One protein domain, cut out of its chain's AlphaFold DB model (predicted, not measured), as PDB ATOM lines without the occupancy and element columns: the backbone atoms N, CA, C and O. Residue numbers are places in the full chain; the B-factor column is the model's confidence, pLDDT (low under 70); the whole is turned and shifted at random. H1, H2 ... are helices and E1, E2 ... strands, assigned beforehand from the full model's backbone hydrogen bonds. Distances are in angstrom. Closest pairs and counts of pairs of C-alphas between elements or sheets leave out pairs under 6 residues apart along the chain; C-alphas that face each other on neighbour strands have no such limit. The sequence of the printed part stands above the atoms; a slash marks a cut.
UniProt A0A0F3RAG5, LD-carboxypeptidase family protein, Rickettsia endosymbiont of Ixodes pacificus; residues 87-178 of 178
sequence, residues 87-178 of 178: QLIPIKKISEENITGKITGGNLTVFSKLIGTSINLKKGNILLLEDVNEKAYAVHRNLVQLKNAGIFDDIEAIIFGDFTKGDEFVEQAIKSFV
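This is residues 87 to 178 of the 178 residues of the protein "LD-carboxypeptidase family protein" of Rickettsia endosymbiont of Ixodes pacificus (UniProt A0A0F3RAG5). A small, twisted wall of three parallel strands, E1, E2 and E3, has four helices gathered on one side of it: H2 and H4 run side by side, H1 meets H2, and the short H3 leads into E3. Before E1, residues 87 to 102 make a long stretch with no named element, of which residues 93 to 98 stick out. The printed part has 92 residues, and its elements follow in the order E1, H1, E2, H2, H3, E3, H4; the sheet's order is E1, E2, E3. The class is mixed, helices and strands, and the whole is compact, with a radius of gyration of the C-alphas of 12.9 A and spans of 34 by 33 by 19 A.

In the sheet, E2, residues 125 to 132, is the inner strand between the edge strands E1, residues 103 to 107, and E3, residues 155 to 164. E1 and E2 are parallel at 20 degrees, with N 106 and O 128 2.8 A apart, within hydrogen-bond range. E2 and E3 are parallel at 15 degrees, with N 159 and O 127 2.8 A apart, also within hydrogen-bond range. H1, residues 108 to 113, is on the sheet at a height of 5.0 A over the sheet, over none of its strands; its closest C-alpha pair with E2 is Leu 108 and Leu 129, 5.3 A. E1, H1 and E2 form a strand-helix-strand unit, two parallel neighbour strands joined through a helix, with a right-handed crossover. E2, H2, H3 and E3 form another, also right-handed, with H2 at residues 136 to 148 and H3 at residues 151 to 154. H2 only grazes the sheet with residues 136 to 143, and H3 only grazes it with residues 151 to 154. H4, residues 170 to 177, only grazes the sheet with residues 170 to 174. H2 and H4 touch at a shallow tilt of 31 degrees, the same way; their closest C-alphas, of Ala 136 and Val 170, are 4.2 A apart. H1 and H2 touch at a steep tilt of 51 degrees, the same way, with the closest C-alphas, of Ser 112 and Asn 142, 6.0 A apart. H2 and H3 are close but not clearly touching, with the C-alphas of Leu 146 and Phe 152 closest at 7.1 A. H1 and H4 are apart. In H1, H2 and H4 every O i to N i+4 pair is within hydrogen-bond range; H3 is too short for such a pair.

E1 begins at C-alpha 103, (-8.886, -12.900, -43.523), and is 13.1 A long; E2 is 23.1 A and E3 24.3 A. H2, the longest helix, is 18.3 A from C-alpha 136 at (-25.675, -29.733, -49.202) to C-alpha 148. H4 is 10.7 A and ends at C-alpha 177, (-15.227, -32.519, -47.098).

The C-alphas farthest apart, of Glu 96 and Thr 117, are 35.3 A apart. The link H1 to E2, of 11 residues, is long; the others are tight. The printed part has no cut and ends at the chain's last residue, Val 178. The mean pLDDT of the printed part is 92.8, and residue 95 is under 70.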
ATOM      1  N   GLN A  87     -14.705 -16.694 -30.441       90.62
ATOM      2  CA  GLN A  87     -14.467 -18.099 -30.159       90.62
ATOM      3  C   GLN A  87     -14.960 -18.947 -31.334       90.62
ATOM      4  O   GLN A  87     -16.145 -18.939 -31.661       90.62
ATOM      5  N   LEU A  88     -14.047 -19.684 -31.964       90.19
ATOM      6  CA  LEU A  88     -14.370 -20.591 -33.063       90.19
ATOM      7  C   LEU A  88     -14.718 -21.988 -32.539       90.19
ATOM      8  O   LEU A  88     -14.143 -22.459 -31.555       90.19
ATOM      9  N   ILE A  89     -15.636 -22.662 -33.232       90.94
ATOM     10  CA  ILE A  89     -16.009 -24.049 -32.945       90.94
ATOM     11  C   ILE A  89     -15.239 -24.965 -33.906       90.94
ATOM     12  O   ILE A  89     -15.398 -24.841 -35.123       90.94
ATOM     13  N   PRO A  90     -14.409 -25.895 -33.404       88.31
ATOM     14  CA  PRO A  90     -13.678 -26.808 -34.266       88.31
ATOM     15  C   PRO A  90     -14.591 -27.795 -34.988       88.31
ATOM     16  O   PRO A  90     -15.338 -28.544 -34.361       88.31
ATOM     17  N   ILE A  91     -14.451 -27.864 -36.313       87.75
ATOM     18  CA  ILE A  91     -15.091 -28.894 -37.150       87.75
ATOM     19  C   ILE A  91     -14.255 -30.188 -37.153       87.75
ATOM     20  O   ILE A  91     -14.794 -31.290 -37.248       87.75
ATOM     21  N   LYS A  92     -12.933 -30.060 -36.995       83.12
ATOM     22  CA  LYS A  92     -11.961 -31.149 -36.836       83.12
ATOM     23  C   LYS A  92     -10.967 -30.814 -35.727       83.12
ATOM     24  O   LYS A  92     -10.959 -29.696 -35.217       83.12
ATOM     25  N   LYS A  93     -10.127 -31.787 -35.350       76.62
ATOM     26  CA  LYS A  93      -9.042 -31.576 -34.382       76.62
ATOM     27  C   LYS A  93      -8.184 -30.384 -34.831       76.62
ATOM     28  O   LYS A  93      -7.634 -30.413 -35.928       76.62
ATOM     29  N   ILE A  94      -8.115 -29.354 -33.991       70.00
ATOM     30  CA  ILE A  94      -7.316 -28.148 -34.235       70.00
ATOM     31  C   ILE A  94      -5.837 -28.511 -34.059       70.00
ATOM     32  O   ILE A  94      -5.497 -29.308 -33.181       70.00
ATOM     33  N   SER A  95      -4.972 -27.928 -34.889       69.88
ATOM     34  CA  SER A  95      -3.545 -27.832 -34.575       69.88
ATOM     35  C   SER A  95      -3.346 -27.116 -33.232       69.88
ATOM     36  O   SER A  95      -4.112 -26.221 -32.881       69.88
ATOM     37  N   GLU A  96      -2.317 -27.493 -32.480       77.31
ATOM     38  CA  GLU A  96      -1.921 -26.774 -31.258       77.31
ATOM     39  C   GLU A  96      -1.116 -25.499 -31.574       77.31
ATOM     40  O   GLU A  96      -0.800 -24.715 -30.680       77.31
ATOM     41  N   GLU A  97      -0.784 -25.277 -32.848       85.19
ATOM     42  CA  GLU A  97      -0.004 -24.131 -33.299       85.19
ATOM     43  C   GLU A  97      -0.871 -22.886 -33.510       85.19
ATOM     44  O   GLU A  97      -1.944 -22.929 -34.118       85.19
ATOM     45  N   ASN A  98      -0.358 -21.743 -33.050       88.94
ATOM     46  CA  ASN A  98      -0.954 -20.448 -33.340       88.94
ATOM     47  C   ASN A  98      -0.615 -20.032 -34.773       88.94
ATOM     48  O   ASN A  98       0.556 -19.880 -35.121       88.94
ATOM     49  N   ILE A  99      -1.647 -19.767 -35.566       90.75
ATOM     50  CA  ILE A  99      -1.523 -19.242 -36.926       90.75
ATOM     51  C   ILE A  99      -1.892 -17.758 -36.966       90.75
ATOM     52  O   ILE A  99      -2.666 -17.258 -36.148       90.75
ATOM     53  N   THR A 100      -1.341 -17.022 -37.923       91.94
ATOM     54  CA  THR A 100      -1.687 -15.616 -38.159       91.94
ATOM     55  C   THR A 100      -1.724 -15.364 -39.655       91.94
ATOM     56  O   THR A 100      -0.769 -15.669 -40.358       91.94
ATOM     57  N   GLY A 101      -2.811 -14.769 -40.137       91.69
ATOM     58  CA  GLY A 101      -2.985 -14.453 -41.549       91.69
ATOM     59  C   GLY A 101      -4.078 -13.413 -41.755       91.69
ATOM     60  O   GLY A 101      -4.868 -13.127 -40.854       91.69
ATOM     61  N   LYS A 102      -4.118 -12.818 -42.951       93.00
ATOM     62  CA  LYS A 102      -5.210 -11.911 -43.330       93.00
ATOM     63  C   LYS A 102      -6.452 -12.728 -43.654       93.00
ATOM     64  O   LYS A 102      -6.359 -13.704 -44.396       93.00
ATOM     65  N   ILE A 103      -7.605 -12.300 -43.150       93.31
ATOM     66  CA  ILE A 103      -8.886 -12.900 -43.523       93.31
ATOM     67  C   ILE A 103      -9.259 -12.434 -44.933       93.31
ATOM     68  O   ILE A 103      -9.130 -11.258 -45.267       93.31
ATOM     69  N   THR A 104      -9.711 -13.368 -45.758       94.06
ATOM     70  CA  THR A 104     -10.221 -13.141 -47.116       94.06
ATOM     71  C   THR A 104     -11.363 -14.122 -47.401       94.06
ATOM     72  O   THR A 104     -11.664 -14.967 -46.563       94.06
ATOM     73  N   GLY A 105     -11.985 -14.052 -48.576       94.94
ATOM     74  CA  GLY A 105     -13.111 -14.912 -48.946       94.94
ATOM     75  C   GLY A 105     -14.451 -14.185 -48.878       94.94
ATOM     76  O   GLY A 105     -14.550 -13.025 -49.280       94.94
ATOM     77  N   GLY A 106     -15.486 -14.881 -48.412       97.00
ATOM     78  CA  GLY A 106     -16.867 -14.410 -48.373       97.00
ATOM     79  C   GLY A 106     -17.836 -15.514 -48.782       97.00
ATOM     80  O   GLY A 106     -17.756 -16.632 -48.284       97.00
ATOM     81  N   ASN A 107     -18.732 -15.209 -49.715       98.19
ATOM     82  CA  ASN A 107     -19.723 -16.165 -50.187       98.19
ATOM     83  C   ASN A 107     -19.074 -17.296 -51.007       98.19
ATOM     84  O   ASN A 107     -18.427 -17.025 -52.022       98.19
ATOM     85  N   LEU A 108     -19.267 -18.554 -50.599       98.25
ATOM     86  CA  LEU A 108     -18.670 -19.745 -51.214       98.25
ATOM     87  C   LEU A 108     -19.049 -19.875 -52.690       98.25
ATOM     88  O   LEU A 108     -18.178 -20.082 -53.541       98.25
ATOM     89  N   THR A 109     -20.339 -19.771 -53.003       97.50
ATOM     90  CA  THR A 109     -20.821 -19.917 -54.374       97.50
ATOM     91  C   THR A 109     -20.214 -18.856 -55.280       97.50
ATOM     92  O   THR A 109     -19.621 -19.216 -56.298       97.50
ATOM     93  N   VAL A 110     -20.259 -17.581 -54.887       96.94
ATOM     94  CA  VAL A 110     -19.656 -16.469 -55.639       96.94
ATOM     95  C   VAL A 110     -18.147 -16.661 -55.787       96.94
ATOM     96  O   VAL A 110     -17.636 -16.585 -56.903       96.94
ATOM     97  N   PHE A 111     -17.437 -16.990 -54.703       95.88
ATOM     98  CA  PHE A 111     -15.995 -17.251 -54.729       95.88
ATOM     99  C   PHE A 111     -15.647 -18.339 -55.753       95.88
ATOM    100  O   PHE A 111     -14.752 -18.158 -56.576       95.88
ATOM    101  N   SER A 112     -16.389 -19.455 -55.761       96.06
ATOM    102  CA  SER A 112     -16.139 -20.570 -56.687       96.06
ATOM    103  C   SER A 112     -16.237 -20.166 -58.161       96.06
ATOM    104  O   SER A 112     -15.580 -20.769 -59.010       96.06
ATOM    105  N   LYS A 113     -17.046 -19.147 -58.490       94.00
ATOM    106  CA  LYS A 113     -17.224 -18.666 -59.870       94.00
ATOM    107  C   LYS A 113     -16.126 -17.721 -60.333       94.00
ATOM    108  O   LYS A 113     -16.042 -17.450 -61.523       94.00
ATOM    109  N   LEU A 114     -15.268 -17.271 -59.423       91.81
ATOM    110  CA  LEU A 114     -14.122 -16.424 -59.747       91.81
ATOM    111  C   LEU A 114     -12.849 -17.228 -60.026       91.81
ATOM    112  O   LEU A 114     -11.853 -16.655 -60.470       91.81
ATOM    113  N   ILE A 115     -12.868 -18.547 -59.811       91.69
ATOM    114  CA  ILE A 115     -11.752 -19.422 -60.181       91.69
ATOM    115  C   ILE A 115     -11.476 -19.300 -61.682       91.69
ATOM    116  O   ILE A 115     -12.377 -19.453 -62.505       91.69
ATOM    117  N   GLY A 116     -10.209 -19.069 -62.026       88.25
ATOM    118  CA  GLY A 116      -9.754 -18.900 -63.408       88.25
ATOM    119  C   GLY A 116      -9.857 -17.466 -63.933       88.25
ATOM    120  O   GLY A 116      -9.451 -17.217 -65.064       88.25
ATOM    121  N   THR A 117     -10.360 -16.523 -63.130       88.69
ATOM    122  CA  THR A 117     -10.304 -15.088 -63.450       88.69
ATOM    123  C   THR A 117      -8.964 -14.476 -63.025       88.69
ATOM    124  O   THR A 117      -8.113 -15.130 -62.419       88.69
ATOM    125  N   SER A 118      -8.770 -13.187 -63.314       83.25
ATOM    126  CA  SER A 118      -7.610 -12.434 -62.824       83.25
ATOM    127  C   SER A 118      -7.581 -12.292 -61.292       83.25
ATOM    128  O   SER A 118      -6.513 -12.027 -60.730       83.25
ATOM    129  N   ILE A 119      -8.711 -12.534 -60.614       83.56
ATOM    130  CA  ILE A 119      -8.871 -12.430 -59.163       83.56
ATOM    131  C   ILE A 119      -8.356 -13.692 -58.487       83.56
ATOM    132  O   ILE A 119      -9.037 -14.711 -58.413       83.56
ATOM    133  N   ASN A 120      -7.140 -13.595 -57.957       80.44
ATOM    134  CA  ASN A 120      -6.443 -14.706 -57.318       80.44
ATOM    135  C   ASN A 120      -6.318 -14.505 -55.810       80.44
ATOM    136  O   ASN A 120      -6.229 -13.376 -55.324       80.44
ATOM    137  N   LEU A 121      -6.292 -15.609 -55.066       83.56
ATOM    138  CA  LEU A 121      -6.013 -15.590 -53.635       83.56
ATOM    139  C   LEU A 121      -4.530 -15.289 -53.387       83.56
ATOM    140  O   LEU A 121      -3.662 -15.731 -54.139       83.56
ATOM    141  N   LYS A 122      -4.225 -14.552 -52.318       83.12
ATOM    142  CA  LYS A 122      -2.843 -14.411 -51.840       83.12
ATOM    143  C   LYS A 122      -2.497 -15.567 -50.906       83.12
ATOM    144  O   LYS A 122      -3.308 -15.919 -50.052       83.12
ATOM    145  N   LYS A 123      -1.275 -16.089 -51.048       85.38
ATOM    146  CA  LYS A 123      -0.727 -17.116 -50.154       85.38
ATOM    147  C   LYS A 123      -0.674 -16.628 -48.706       85.38
ATOM    148  O   LYS A 123      -0.398 -15.450 -48.472       85.38
ATOM    149  N   GLY A 124      -0.882 -17.536 -47.758       86.56
ATOM    150  CA  GLY A 124      -0.782 -17.260 -46.321       86.56
ATOM    151  C   GLY A 124      -2.030 -16.600 -45.717       86.56
ATOM    152  O   GLY A 124      -2.000 -16.091 -44.595       86.56
ATOM    153  N   ASN A 125      -3.133 -16.548 -46.467       92.81
ATOM    154  CA  ASN A 125      -4.388 -15.986 -45.980       92.81
ATOM    155  C   ASN A 125      -5.201 -17.023 -45.184       92.81
ATOM    156  O   ASN A 125      -5.061 -18.231 -45.370       92.81
ATOM    157  N   ILE A 126      -6.101 -16.529 -44.335       94.62
ATOM    158  CA  ILE A 126      -7.159 -17.315 -43.695       94.62
ATOM    159  C   ILE A 126      -8.428 -17.139 -44.535       94.62
ATOM    160  O   ILE A 126      -8.895 -16.017 -44.737       94.62
ATOM    161  N   LEU A 127      -8.979 -18.235 -45.050       95.50
ATOM    162  CA  LEU A 127     -10.144 -18.215 -45.930       95.50
ATOM    163  C   LEU A 127     -11.440 -18.333 -45.121       95.50
ATOM    164  O   LEU A 127     -11.683 -19.354 -44.489       95.50
ATOM    165  N   LEU A 128     -12.290 -17.312 -45.170       96.75
ATOM    166  CA  LEU A 128     -13.645 -17.328 -44.623       96.75
ATOM    167  C   LEU A 128     -14.642 -17.699 -45.727       96.75
ATOM    168  O   LEU A 128     -14.664 -17.037 -46.765       96.75
ATOM    169  N   LEU A 129     -15.481 -18.710 -45.497       98.06
ATOM    170  CA  LEU A 129     -16.538 -19.129 -46.422       98.06
ATOM    171  C   LEU A 129     -17.895 -19.180 -45.717       98.06
ATOM    172  O   LEU A 129     -18.043 -19.867 -44.710       98.06
ATOM    173  N   GLU A 130     -18.883 -18.495 -46.276       98.12
ATOM    174  CA  GLU A 130     -20.295 -18.534 -45.872       98.12
ATOM    175  C   GLU A 130     -21.184 -18.786 -47.091       98.12
ATOM    176  O   GLU A 130     -20.737 -18.609 -48.226       98.12
ATOM    177  N   ASP A 131     -22.427 -19.219 -46.892       98.12
ATOM    178  CA  ASP A 131     -23.394 -19.243 -47.990       98.12
ATOM    179  C   ASP A 131     -24.844 -19.166 -47.497       98.12
ATOM    180  O   ASP A 131     -25.155 -19.345 -46.316       98.12
ATOM    181  N   VAL A 132     -25.773 -18.916 -48.417       96.50
ATOM    182  CA  VAL A 132     -27.201 -18.837 -48.104       96.50
ATOM    183  C   VAL A 132     -28.040 -19.535 -49.159       96.50
ATOM    184  O   VAL A 132     -27.858 -19.333 -50.354       96.50
ATOM    185  N   ASN A 133     -29.037 -20.295 -48.705       96.31
ATOM    186  CA  ASN A 133     -30.025 -20.954 -49.557       96.31
ATOM    187  C   ASN A 133     -29.408 -21.969 -50.542       96.31
ATOM    188  O   ASN A 133     -29.951 -22.212 -51.621       96.31
ATOM    189  N   GLU A 134     -28.290 -22.585 -50.153       97.62
ATOM    190  CA  GLU A 134     -27.613 -23.628 -50.922       97.62
ATOM    191  C   GLU A 134     -27.901 -25.025 -50.366       97.62
ATOM    192  O   GLU A 134     -27.995 -25.245 -49.157       97.62
ATOM    193  N   LYS A 135     -28.030 -25.996 -51.272       98.19
ATOM    194  CA  LYS A 135     -28.215 -27.409 -50.908       98.19
ATOM    195  C   LYS A 135     -26.884 -28.048 -50.527       98.19
ATOM    196  O   LYS A 135     -25.851 -27.695 -51.099       98.19
ATOM    197  N   ALA A 136     -26.896 -29.064 -49.665       98.25
ATOM    198  CA  ALA A 136     -25.675 -29.733 -49.202       98.25
ATOM    199  C   ALA A 136     -24.771 -30.218 -50.344       98.25
ATOM    200  O   ALA A 136     -23.557 -30.005 -50.324       98.25
ATOM    201  N   TYR A 137     -25.354 -30.819 -51.388       98.00
ATOM    202  CA  TYR A 137     -24.574 -31.281 -52.539       98.00
ATOM    203  C   TYR A 137     -23.925 -30.122 -53.315       98.00
ATOM    204  O   TYR A 137     -22.870 -30.308 -53.921       98.00
ATOM    205  N   ALA A 138     -24.549 -28.939 -53.332       98.38
ATOM    206  CA  ALA A 138     -24.033 -27.764 -54.024       98.38
ATOM    207  C   ALA A 138     -22.869 -27.148 -53.241       98.38
ATOM    208  O   ALA A 138     -21.816 -26.907 -53.833       98.38
ATOM    209  N   VAL A 139     -23.016 -27.027 -51.914       98.56
ATOM    210  CA  VAL A 139     -21.930 -26.649 -50.995       98.56
ATOM    211  C   VAL A 139     -20.735 -27.582 -51.183       98.56
ATOM    212  O   VAL A 139     -19.642 -27.127 -51.514       98.56
ATOM    213  N   HIS A 140     -20.950 -28.897 -51.080       98.31
ATOM    214  CA  HIS A 140     -19.886 -29.884 -51.256       98.31
ATOM    215  C   HIS A 140     -19.207 -29.766 -52.627       98.31
ATOM    216  O   HIS A 140     -17.983 -29.795 -52.731       98.31
ATOM    217  N   ARG A 141     -19.988 -29.602 -53.701       98.38
ATOM    218  CA  ARG A 141     -19.455 -29.447 -55.060       98.38
ATOM    219  C   ARG A 141     -18.593 -28.193 -55.202       98.38
ATOM    220  O   ARG A 141     -17.544 -28.273 -55.836       98.38
ATOM    221  N   ASN A 142     -18.998 -27.068 -54.614       98.44
ATOM    222  CA  ASN A 142     -18.196 -25.846 -54.629       98.44
ATOM    223  C   ASN A 142     -16.893 -26.034 -53.832       98.44
ATOM    224  O   ASN A 142     -15.836 -25.649 -54.321       98.44
ATOM    225  N   LEU A 143     -16.922 -26.702 -52.671       98.19
ATOM    226  CA  LEU A 143     -15.706 -27.021 -51.904       98.19
ATOM    227  C   LEU A 143     -14.747 -27.930 -52.685       98.19
ATOM    228  O   LEU A 143     -13.549 -27.659 -52.757       98.19
ATOM    229  N   VAL A 144     -15.268 -28.964 -53.350       98.12
ATOM    230  CA  VAL A 144     -14.476 -29.817 -54.250       98.12
ATOM    231  C   VAL A 144     -13.891 -29.010 -55.412       98.12
ATOM    232  O   VAL A 144     -12.742 -29.235 -55.784       98.12
ATOM    233  N   GLN A 145     -14.633 -28.048 -55.966       97.69
ATOM    234  CA  GLN A 145     -14.115 -27.155 -57.003       97.69
ATOM    235  C   GLN A 145     -12.926 -26.328 -56.488       97.69
ATOM    236  O   GLN A 145     -11.905 -26.274 -57.170       97.69
ATOM    237  N   LEU A 146     -13.025 -25.741 -55.286       96.56
ATOM    238  CA  LEU A 146     -11.912 -25.003 -54.671       96.56
ATOM    239  C   LEU A 146     -10.687 -25.909 -54.472       96.56
ATOM    240  O   LEU A 146      -9.567 -25.508 -54.782       96.56
ATOM    241  N   LYS A 147     -10.904 -27.154 -54.023       96.50
ATOM    242  CA  LYS A 147      -9.839 -28.151 -53.842       96.50
ATOM    243  C   LYS A 147      -9.140 -28.486 -55.151       96.50
ATOM    244  O   LYS A 147      -7.921 -28.443 -55.222       96.50
ATOM    245  N   ASN A 148      -9.907 -28.789 -56.194       96.31
ATOM    246  CA  ASN A 148      -9.353 -29.144 -57.499       96.31
ATOM    247  C   ASN A 148      -8.635 -27.966 -58.172       96.31
ATOM    248  O   ASN A 148      -7.771 -28.182 -59.015       96.31
ATOM    249  N   ALA A 149      -8.989 -26.735 -57.803       94.81
ATOM    250  CA  ALA A 149      -8.313 -25.523 -58.247       94.81
ATOM    251  C   ALA A 149      -7.063 -25.169 -57.414       94.81
ATOM    252  O   ALA A 149      -6.447 -24.143 -57.684       94.81
ATOM    253  N   GLY A 150      -6.693 -25.977 -56.412       93.81
ATOM    254  CA  GLY A 150      -5.514 -25.744 -55.568       93.81
ATOM    255  C   GLY A 150      -5.671 -24.597 -54.566       93.81
ATOM    256  O   GLY A 150      -4.694 -24.160 -53.972       93.81
ATOM    257  N   ILE A 151      -6.893 -24.093 -54.342       93.81
ATOM    258  CA  ILE A 151      -7.127 -22.929 -53.466       93.81
ATOM    259  C   ILE A 151      -6.666 -23.201 -52.031       93.81
ATOM    260  O   ILE A 151      -6.160 -22.302 -51.364       93.81
ATOM    261  N   PHE A 152      -6.836 -24.434 -51.554       93.44
ATOM    262  CA  PHE A 152      -6.471 -24.805 -50.190       93.44
ATOM    263  C   PHE A 152      -4.964 -25.002 -49.985       93.44
ATOM    264  O   PHE A 152      -4.530 -25.043 -48.840       93.44
ATOM    265  N   ASP A 153      -4.172 -25.077 -51.058       92.50
ATOM    266  CA  ASP A 153      -2.715 -25.243 -50.966       92.50
ATOM    267  C   ASP A 153      -2.011 -23.930 -50.570       92.50
ATOM    268  O   ASP A 153      -0.851 -23.934 -50.163       92.50
ATOM    269  N   ASP A 154      -2.720 -22.803 -50.685       88.31
ATOM    270  CA  ASP A 154      -2.195 -21.454 -50.476       88.31
ATOM    271  C   ASP A 154      -2.729 -20.776 -49.196       88.31
ATOM    272  O   ASP A 154      -2.420 -19.606 -48.953       88.31
ATOM    273  N   ILE A 155      -3.520 -21.465 -48.364       93.06
ATOM    274  CA  ILE A 155      -4.117 -20.892 -47.141       93.06
ATOM    275  C   ILE A 155      -3.534 -21.499 -45.865       93.06
ATOM    276  O   ILE A 155      -3.158 -22.664 -45.837       93.06
ATOM    277  N   GLU A 156      -3.544 -20.719 -44.784       92.56
ATOM    278  CA  GLU A 156      -3.117 -21.182 -43.452       92.56
ATOM    279  C   GLU A 156      -4.258 -21.863 -42.688       92.56
ATOM    280  O   GLU A 156      -4.048 -22.778 -41.896       92.56
ATOM    281  N   ALA A 157      -5.489 -21.397 -42.908       92.50
ATOM    282  CA  ALA A 157      -6.687 -21.974 -42.314       92.50
ATOM    283  C   ALA A 157      -7.948 -21.594 -43.076       92.50
ATOM    284  O   ALA A 157      -7.991 -20.607 -43.812       92.50
ATOM    285  N   ILE A 158      -8.998 -22.366 -42.814       93.94
ATOM    286  CA  ILE A 158     -10.357 -22.109 -43.266       93.94
ATOM    287  C   ILE A 158     -11.279 -21.880 -42.067       93.94
ATOM    288  O   ILE A 158     -11.245 -22.622 -41.087       93.94
ATOM    289  N   ILE A 159     -12.120 -20.856 -42.170       95.44
ATOM    290  CA  ILE A 159     -13.222 -20.578 -41.256       95.44
ATOM    291  C   ILE A 159     -14.509 -20.738 -42.057       95.44
ATOM    292  O   ILE A 159     -14.703 -20.083 -43.079       95.44
ATOM    293  N   PHE A 160     -15.399 -21.598 -41.582       96.69
ATOM    294  CA  PHE A 160     -16.755 -21.679 -42.105       96.69
ATOM    295  C   PHE A 160     -17.637 -20.759 -41.265       96.69
ATOM    296  O   PHE A 160     -17.744 -20.943 -40.052       96.69
ATOM    297  N   GLY A 161     -18.198 -19.736 -41.907       95.56
ATOM    298  CA  GLY A 161     -19.239 -18.897 -41.330       95.56
ATOM    299  C   GLY A 161     -20.593 -19.602 -41.361       95.56
ATOM    300  O   GLY A 161     -20.678 -20.823 -41.512       95.56
ATOM    301  N   ASP A 162     -21.664 -18.826 -41.251       93.44
ATOM    302  CA  ASP A 162     -23.007 -19.390 -41.264       93.44
ATOM    303  C   ASP A 162     -23.419 -19.837 -42.672       93.44
ATOM    304  O   ASP A 162     -23.318 -19.089 -43.643       93.44
ATOM    305  N   PHE A 163     -23.949 -21.058 -42.762       96.69
ATOM    306  CA  PHE A 163     -24.623 -21.568 -43.953       96.69
ATOM    307  C   PHE A 163     -26.126 -21.561 -43.699       96.69
ATOM    308  O   PHE A 163     -26.686 -22.480 -43.099       96.69
ATOM    309  N   THR A 164     -26.788 -20.480 -44.097       95.06
ATOM    310  CA  THR A 164     -28.176 -20.224 -43.687       95.06
ATOM    311  C   THR A 164     -29.179 -20.688 -44.736       95.06
ATOM    312  O   THR A 164     -28.905 -20.662 -45.931       95.06
ATOM    313  N   LYS A 165     -30.384 -21.091 -44.311       95.31
ATOM    314  CA  LYS A 165     -31.496 -21.488 -45.208       95.31
ATOM    315  C   LYS A 165     -31.164 -22.633 -46.184       95.31
ATOM    316  O   LYS A 165     -31.869 -22.801 -47.175       95.31
ATOM    317  N   GLY A 166     -30.100 -23.389 -45.928       94.06
ATOM    318  CA  GLY A 166     -29.803 -24.625 -46.641       94.06
ATOM    319  C   GLY A 166     -30.673 -25.785 -46.160       94.06
ATOM    320  O   GLY A 166     -31.491 -25.636 -45.248       94.06
ATOM    321  N   ASP A 167     -30.493 -26.949 -46.778       95.88
ATOM    322  CA  ASP A 167     -31.057 -28.190 -46.247       95.88
ATOM    323  C   ASP A 167     -30.289 -28.675 -44.998       95.88
ATOM    324  O   ASP A 167     -29.194 -28.201 -44.686       95.88
ATOM    325  N   GLU A 168     -30.872 -29.619 -44.257       95.94
ATOM    326  CA  GLU A 168     -30.331 -30.109 -42.977       95.94
ATOM    327  C   GLU A 168     -28.975 -30.830 -43.095       95.94
ATOM    328  O   GLU A 168     -28.309 -31.074 -42.090       95.94
ATOM    329  N   PHE A 169     -28.529 -31.148 -44.315       97.62
ATOM    330  CA  PHE A 169     -27.310 -31.916 -44.560       97.62
ATOM    331  C   PHE A 169     -26.083 -31.039 -44.827       97.62
ATOM    332  O   PHE A 169     -24.988 -31.571 -45.028       97.62
ATOM    333  N   VAL A 170     -26.218 -29.707 -44.840       97.19
ATOM    334  CA  VAL A 170     -25.106 -28.799 -45.175       97.19
ATOM    335  C   VAL A 170     -23.929 -28.959 -44.211       97.19
ATOM    336  O   VAL A 170     -22.786 -29.085 -44.652       97.19
ATOM    337  N   GLU A 171     -24.190 -29.038 -42.907       94.75
ATOM    338  CA  GLU A 171     -23.130 -29.241 -41.913       94.75
ATOM    339  C   GLU A 171     -22.416 -30.587 -42.120       94.75
ATOM    340  O   GLU A 171     -21.188 -30.665 -42.045       94.75
ATOM    341  N   GLN A 172     -23.168 -31.646 -42.438       95.56
ATOM    342  CA  GLN A 172     -22.601 -32.960 -42.740       95.56
ATOM    343  C   GLN A 172     -21.725 -32.915 -43.996       95.56
ATOM    344  O   GLN A 172     -20.644 -33.500 -43.994       95.56
ATOM    345  N   ALA A 173     -22.155 -32.200 -45.037       96.69
ATOM    346  CA  ALA A 173     -21.393 -32.024 -46.269       96.69
ATOM    347  C   ALA A 173     -20.069 -31.275 -46.046       96.69
ATOM    348  O   ALA A 173     -19.049 -31.645 -46.627       96.69
ATOM    349  N   ILE A 174     -20.060 -30.254 -45.183       96.06
ATOM    350  CA  ILE A 174     -18.826 -29.560 -44.792       96.06
ATOM    351  C   ILE A 174     -17.914 -30.518 -44.019       96.06
ATOM    352  O   ILE A 174     -16.749 -30.677 -44.378       96.06
ATOM    353  N   LYS A 175     -18.447 -31.212 -43.004       94.25
ATOM    354  CA  LYS A 175     -17.691 -32.171 -42.178       94.25
ATOM    355  C   LYS A 175     -17.102 -33.329 -42.977       94.25
ATOM    356  O   LYS A 175     -16.034 -33.814 -42.621       94.25
ATOM    357  N   SER A 176     -17.794 -33.790 -44.019       93.94
ATOM    358  CA  SER A 176     -17.309 -34.864 -44.889       93.94
ATOM    359  C   SER A 176     -16.238 -34.400 -45.874       93.94
ATOM    360  O   SER A 176     -15.488 -35.232 -46.378       93.94
ATOM    361  N   PHE A 177     -16.215 -33.103 -46.196       94.19
ATOM    362  CA  PHE A 177     -15.227 -32.519 -47.098       94.19
ATOM    363  C   PHE A 177     -13.875 -32.309 -46.411       94.19
ATOM    364  O   PHE A 177     -12.839 -32.628 -47.004       94.19
ATOM    365  N   VAL A 178     -13.899 -31.727 -45.203       88.94
ATOM    366  CA  VAL A 178     -12.678 -31.468 -44.427       88.94
ATOM    367  C   VAL A 178     -12.005 -32.755 -44.022       88.94
ATOM    368  O   VAL A 178     -12.678 -33.801 -43.871       88.94
TER     369      VAL A 178